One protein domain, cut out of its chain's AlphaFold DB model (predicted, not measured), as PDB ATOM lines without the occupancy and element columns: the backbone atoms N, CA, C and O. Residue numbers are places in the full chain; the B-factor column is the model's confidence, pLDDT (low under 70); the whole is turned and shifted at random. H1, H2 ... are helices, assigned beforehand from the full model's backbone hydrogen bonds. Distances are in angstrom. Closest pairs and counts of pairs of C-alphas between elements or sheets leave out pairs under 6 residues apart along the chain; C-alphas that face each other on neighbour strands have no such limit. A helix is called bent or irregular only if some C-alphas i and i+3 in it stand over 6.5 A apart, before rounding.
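What this domain is: This is residues 9 to 51 of the 160 residues of the protein "Killer toxin subunits alpha/beta" of Tolypocladium ophioglossoides (strain CBS 100239) (UniProt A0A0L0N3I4). Two short helices, H1 and H2, make an L-shaped corner, and a single small turn of helix, H3, lies near both of them, so that the centres of the three make a triangle. From H3 a long stretch without a named element, residues 38 to 51, runs back across the fold toward H2 and ends in an open curve. The printed part has 43 residues with three named helices, in the order H1, H2, H3, and no named strand; the class is all helix, though under half of the residues, 19 of 43, are in named elements. The whole is compact, with a radius of gyration of the C-alphas of 9.1 A, and its outline is rounded, spanning 21 by 19 by 17 A.

How they stand to each other: H1, residues 11 to 18, and H2, residues 22 to 28, touch, and their closest C-alphas are those of Ala 15 and Gln 22, 5.4 A apart. Their lines stand about perpendicular, at 74 degrees, and their centres are 9.9 A apart. H3, residues 34 to 37, is close to H1 but not clearly touching it; the closest C-alphas are those of Cys 11 and Cys 35, 5.1 A apart. H3 is also close to H2 but not clearly touching it; here the closest C-alphas are those of Glu 26 and Leu 34, 6.9 A apart. In H1 and H2 every pair of O i and N i+4 is within hydrogen-bond range; H3, with four residues, is too short for such a pair, and its one pair of O i and N i+3 is within range.

Where its parts are: H1 begins with C-alpha 11 at (144.789, 131.784, 207.795) and runs from Cys 11 to Cys 18, 10.2 A from first to last C-alpha. H2 begins with C-alpha 22 at (143.746, 137.045, 211.281) and runs from Gln 22 to Tyr 28, 9.9 A from first to last C-alpha. H3 runs from Leu 34 to Thr 37, 5.3 A from first to last C-alpha, and ends with C-alpha 37 at (140.657, 123.183, 208.380). None of the three helices is bent or irregular.

The domain as a whole: The two C-alphas farthest apart are those of Ile 9 and Gly 49, at 22.2 A, while the first and last printed C-alphas, Ile 9 and Leu 51, are 19.0 A apart. The printed part has no cut. The link from H1 to H2, three residues, and the link from H2 to H3, five residues, are both tight. After H3, residues 38 to 51 have no named element, and their C-alphas lie 5 to 13 A from the mean of the C-alphas. The mean pLDDT of the printed part is 91.2, and no printed residue is under 70.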
ATOM      1  N   ILE A   9     148.413 126.928 202.495       73.44
ATOM      2  CA  ILE A   9     147.100 127.455 202.823       73.44
ATOM      3  C   ILE A   9     147.095 127.579 204.348       73.44
ATOM      4  O   ILE A   9     147.128 126.581 205.059       73.44
ATOM      5  N   SER A  10     147.181 128.808 204.843       87.75
ATOM      6  CA  SER A  10     147.079 129.141 206.262       87.75
ATOM      7  C   SER A  10     146.252 130.410 206.401       87.75
ATOM      8  O   SER A  10     146.250 131.246 205.493       87.75
ATOM      9  N   CYS A  11     145.572 130.575 207.537       92.56
ATOM     10  CA  CYS A  11     144.789 131.784 207.795       92.56
ATOM     11  C   CYS A  11     145.615 133.055 207.652       92.56
ATOM     12  O   CYS A  11     145.150 133.998 207.028       92.56
ATOM     13  N   TRP A  12     146.859 133.059 208.134       92.38
ATOM     14  CA  TRP A  12     147.752 134.203 207.974       92.38
ATOM     15  C   TRP A  12     147.938 134.595 206.501       92.38
ATOM     16  O   TRP A  12     147.768 135.755 206.134       92.38
ATOM     17  N   ALA A  13     148.215 133.618 205.628       93.38
ATOM     18  CA  ALA A  13     148.404 133.879 204.203       93.38
ATOM     19  C   ALA A  13     147.104 134.318 203.506       93.38
ATOM     20  O   ALA A  13     147.150 134.996 202.482       93.38
ATOM     21  N   VAL A  14     145.941 133.905 204.011       93.31
ATOM     22  CA  VAL A  14     144.634 134.341 203.500       93.31
ATOM     23  C   VAL A  14     144.309 135.756 203.983       93.31
ATOM     24  O   VAL A  14     143.966 136.601 203.159       93.31
ATOM     25  N   ALA A  15     144.495 136.042 205.271       95.44
ATOM     26  CA  ALA A  15     144.282 137.352 205.877       95.44
ATOM     27  C   ALA A  15     145.165 138.429 205.227       95.44
ATOM     28  O   ALA A  15     144.661 139.489 204.860       95.44
ATOM     29  N   ASP A  16     146.444 138.130 204.956       95.69
ATOM     30  CA  ASP A  16     147.335 139.050 204.234       95.69
ATOM     31  C   ASP A  16     146.847 139.351 202.805       95.69
ATOM     32  O   ASP A  16     146.917 140.496 202.350       95.69
ATOM     33  N   ARG A  17     146.295 138.357 202.092       95.44
ATOM     34  CA  ARG A  17     145.681 138.580 200.767       95.44
ATOM     35  C   ARG A  17     144.408 139.416 200.861       95.44
ATOM     36  O   ARG A  17     144.196 140.267 200.006       95.44
ATOM     37  N   CYS A  18     143.601 139.192 201.897       95.75
ATOM     38  CA  CYS A  18     142.421 139.996 202.212       95.75
ATOM     39  C   CYS A  18     142.774 141.407 202.726       95.75
ATOM     40  O   CYS A  18     141.890 142.254 202.778       95.75
ATOM     41  N   LYS A  19     144.037 141.665 203.107       97.19
ATOM     42  CA  LYS A  19     144.495 142.907 203.758       97.19
ATOM     43  C   LYS A  19     143.756 143.209 205.071       97.19
ATOM     44  O   LYS A  19     143.446 144.360 205.362       97.19
ATOM     45  N   ILE A  20     143.523 142.167 205.871       96.94
ATOM     46  CA  ILE A  20     142.889 142.230 207.199       96.94
ATOM     47  C   ILE A  20     143.729 141.478 208.241       96.94
ATOM     48  O   ILE A  20     144.669 140.761 207.891       96.94
ATOM     49  N   SER A  21     143.391 141.625 209.523       96.88
ATOM     50  CA  SER A  21     143.991 140.813 210.588       96.88
ATOM     51  C   SER A  21     143.488 139.360 210.536       96.88
ATOM     52  O   SER A  21     142.426 139.075 209.980       96.88
ATOM     53  N   GLN A  22     144.240 138.419 211.119       95.38
ATOM     54  CA  GLN A  22     143.746 137.045 211.281       95.38
ATOM     55  C   GLN A  22     142.482 137.011 212.156       95.38
ATOM     56  O   GLN A  22     141.548 136.285 211.825       95.38
ATOM     57  N   ASP A  23     142.425 137.842 213.199       95.38
ATOM     58  CA  ASP A  23     141.265 137.961 214.086       95.38
ATOM     59  C   ASP A  23     140.014 138.415 213.318       95.38
ATOM     60  O   ASP A  23     138.929 137.869 213.511       95.38
ATOM     61  N   ASP A  24     140.154 139.371 212.393       97.12
ATOM     62  CA  ASP A  24     139.057 139.787 211.512       97.12
ATOM     63  C   ASP A  24     138.646 138.662 210.553       97.12
ATOM     64  O   ASP A  24     137.454 138.447 210.341       97.12
ATOM     65  N   LEU A  25     139.604 137.901 210.009       95.38
ATOM     66  CA  LEU A  25     139.301 136.751 209.154       95.38
ATOM     67  C   LEU A  25     138.480 135.693 209.910       95.38
ATOM     68  O   LEU A  25     137.475 135.215 209.383       95.38
ATOM     69  N   GLU A  26     138.872 135.341 211.135       94.25
ATOM     70  CA  GLU A  26     138.128 134.401 211.985       94.25
ATOM     71  C   GLU A  26     136.760 134.968 212.393       94.25
ATOM     72  O   GLU A  26     135.754 134.260 212.340       94.25
ATOM     73  N   LYS A  27     136.686 136.268 212.701       95.56
ATOM     74  CA  LYS A  27     135.432 136.971 213.008       95.56
ATOM     75  C   LYS A  27     134.443 136.950 211.843       95.56
ATOM     76  O   LYS A  27     133.247 136.768 212.062       95.56
ATOM     77  N   TYR A  28     134.910 137.153 210.613       96.38
ATOM     78  CA  TYR A  28     134.059 137.137 209.417       96.38
ATOM     79  C   TYR A  28     133.669 135.723 208.980       96.38
ATOM     80  O   TYR A  28     132.707 135.554 208.233       96.38
ATOM     81  N   ASN A  29     134.390 134.706 209.455       93.69
ATOM     82  CA  ASN A  29     134.175 133.305 209.111       93.69
ATOM     83  C   ASN A  29     134.065 132.460 210.391       93.69
ATOM     84  O   ASN A  29     134.944 131.635 210.648       93.69
ATOM     85  N   PRO A  30     132.982 132.606 211.181       91.00
ATOM     86  CA  PRO A  30     132.864 132.046 212.533       91.00
ATOM     87  C   PRO A  30     132.693 130.512 212.581       91.00
ATOM     88  O   PRO A  30     132.170 129.960 213.550       91.00
ATOM     89  N   ARG A  31     133.111 129.787 211.536       87.50
ATOM     90  CA  ARG A  31     133.120 128.323 211.518       87.50
ATOM     91  C   ARG A  31     134.203 127.792 212.459       87.50
ATOM     92  O   ARG A  31     135.334 128.278 212.458       87.50
ATOM     93  N   ALA A  32     133.874 126.759 213.233       88.75
ATOM     94  CA  ALA A  32     134.812 126.151 214.170       88.75
ATOM     95  C   ALA A  32     136.095 125.683 213.461       88.75
ATOM     96  O   ALA A  32     136.041 125.086 212.384       88.75
ATOM     97  N   ASN A  33     137.245 125.936 214.091       87.81
ATOM     98  CA  ASN A  33     138.567 125.514 213.621       87.81
ATOM     99  C   ASN A  33     138.921 125.957 212.190       87.81
ATOM    100  O   ASN A  33     139.695 125.257 211.532       87.81
ATOM    101  N   LEU A  34     138.397 127.097 211.708       90.38
ATOM    102  CA  LEU A  34     138.695 127.664 210.381       90.38
ATOM    103  C   LEU A  34     140.171 127.503 210.008       90.38
ATOM    104  O   LEU A  34     140.503 126.809 209.052       90.38
ATOM    105  N   CYS A  35     141.066 128.047 210.827       90.44
ATOM    106  CA  CYS A  35     142.488 128.128 210.505       90.44
ATOM    107  C   CYS A  35     143.246 126.801 210.502       90.44
ATOM    108  O   CYS A  35     144.349 126.742 209.959       90.44
ATOM    109  N   ASN A  36     142.642 125.739 211.033       89.25
ATOM    110  CA  ASN A  36     143.196 124.386 211.017       89.25
ATOM    111  C   ASN A  36     142.552 123.496 209.945       89.25
ATOM    112  O   ASN A  36     143.002 122.376 209.723       89.25
ATOM    113  N   THR A  37     141.485 123.970 209.305       87.50
ATOM    114  CA  THR A  37     140.657 123.183 208.380       87.50
ATOM    115  C   THR A  37     140.423 123.901 207.053       87.50
ATOM    116  O   THR A  37     139.544 123.507 206.291       87.50
ATOM    117  N   LEU A  38     141.176 124.968 206.773       86.00
ATOM    118  CA  LEU A  38     141.189 125.606 205.460       86.00
ATOM    119  C   LEU A  38     141.713 124.625 204.411       86.00
ATOM    120  O   LEU A  38     142.778 124.029 204.582       86.00
ATOM    121  N   VAL A  39     140.988 124.508 203.304       82.88
ATOM    122  CA  VAL A  39     141.384 123.674 202.162       82.88
ATOM    123  C   VAL A  39     141.638 124.513 200.911       82.88
ATOM    124  O   VAL A  39     141.347 125.709 200.861       82.88
ATOM    125  N   ALA A  40     142.243 123.895 199.895       80.38
ATOM    126  CA  ALA A  40     142.456 124.553 198.611       80.38
ATOM    127  C   ALA A  40     141.109 124.939 197.982       80.38
ATOM    128  O   ALA A  40     140.135 124.202 198.105       80.38
ATOM    129  N   ASP A  41     141.080 126.101 197.326       76.31
ATOM    130  CA  ASP A  41     139.918 126.648 196.609       76.31
ATOM    131  C   ASP A  41     138.665 126.914 197.472       76.31
ATOM    132  O   ASP A  41     137.591 127.220 196.950       76.31
ATOM    133  N   GLU A  42     138.797 126.881 198.801       83.94
ATOM    134  CA  GLU A  42     137.748 127.323 199.717       83.94
ATOM    135  C   GLU A  42     137.558 128.847 199.635       83.94
ATOM    136  O   GLU A  42     138.503 129.626 199.784       83.94
ATOM    137  N   LYS A  43     136.312 129.285 199.426       88.19
ATOM    138  CA  LYS A  43     135.936 130.699 199.528       88.19
ATOM    139  C   LYS A  43     135.705 131.067 200.991       88.19
ATOM    140  O   LYS A  43     134.988 130.364 201.695       88.19
ATOM    141  N   VAL A  44     136.245 132.208 201.407       92.19
ATOM    142  CA  VAL A  44     136.045 132.794 202.739       92.19
ATOM    143  C   VAL A  44     135.707 134.279 202.619       92.19
ATOM    144  O   VAL A  44     136.022 134.922 201.617       92.19
ATOM    145  N   CYS A  45     135.057 134.829 203.637       95.38
ATOM    146  CA  CYS A  45     134.735 136.244 203.741       95.38
ATOM    147  C   CYS A  45     135.984 137.060 204.124       95.38
ATOM    148  O   CYS A  45     136.608 136.785 205.146       95.38
ATOM    149  N   CYS A  46     136.324 138.097 203.351       96.69
ATOM    150  CA  CYS A  46     137.325 139.108 203.738       96.69
ATOM    151  C   CYS A  46     136.692 140.341 204.427       96.69
ATOM    152  O   CYS A  46     137.382 141.313 204.716       96.69
ATOM    153  N   SER A  47     135.376 140.329 204.652       96.81
ATOM    154  CA  SER A  47     134.597 141.388 205.306       96.81
ATOM    155  C   SER A  47     133.390 140.782 206.025       96.81
ATOM    156  O   SER A  47     133.063 139.616 205.809       96.81
ATOM    157  N   ALA A  48     132.673 141.571 206.828       95.62
ATOM    158  CA  ALA A  48     131.390 141.139 207.382       95.62
ATOM    159  C   ALA A  48     130.387 140.753 206.271       95.62
ATOM    160  O   ALA A  48     130.390 141.354 205.194       95.62
ATOM    161  N   GLY A  49     129.523 139.770 206.551       91.12
ATOM    162  CA  GLY A  49     128.485 139.285 205.636       91.12
ATOM    163  C   GLY A  49     128.489 137.764 205.472       91.12
ATOM    164  O   GLY A  49     129.118 137.042 206.244       91.12
ATOM    165  N   THR A  50     127.774 137.278 204.457       87.75
ATOM    166  CA  THR A  50     127.760 135.863 204.061       87.75
ATOM    167  C   THR A  50     128.386 135.694 202.686       87.75
ATOM    168  O   THR A  50     128.332 136.600 201.852       87.75
ATOM    169  N   LEU A  51     128.945 134.512 202.422       85.75
ATOM    170  CA  LEU A  51     129.386 134.164 201.073       85.75
ATOM    171  C   LEU A  51     128.213 134.266 200.082       85.75
ATOM    172  O   LEU A  51     127.075 133.971 200.465       85.75
TER     173      LEU A  51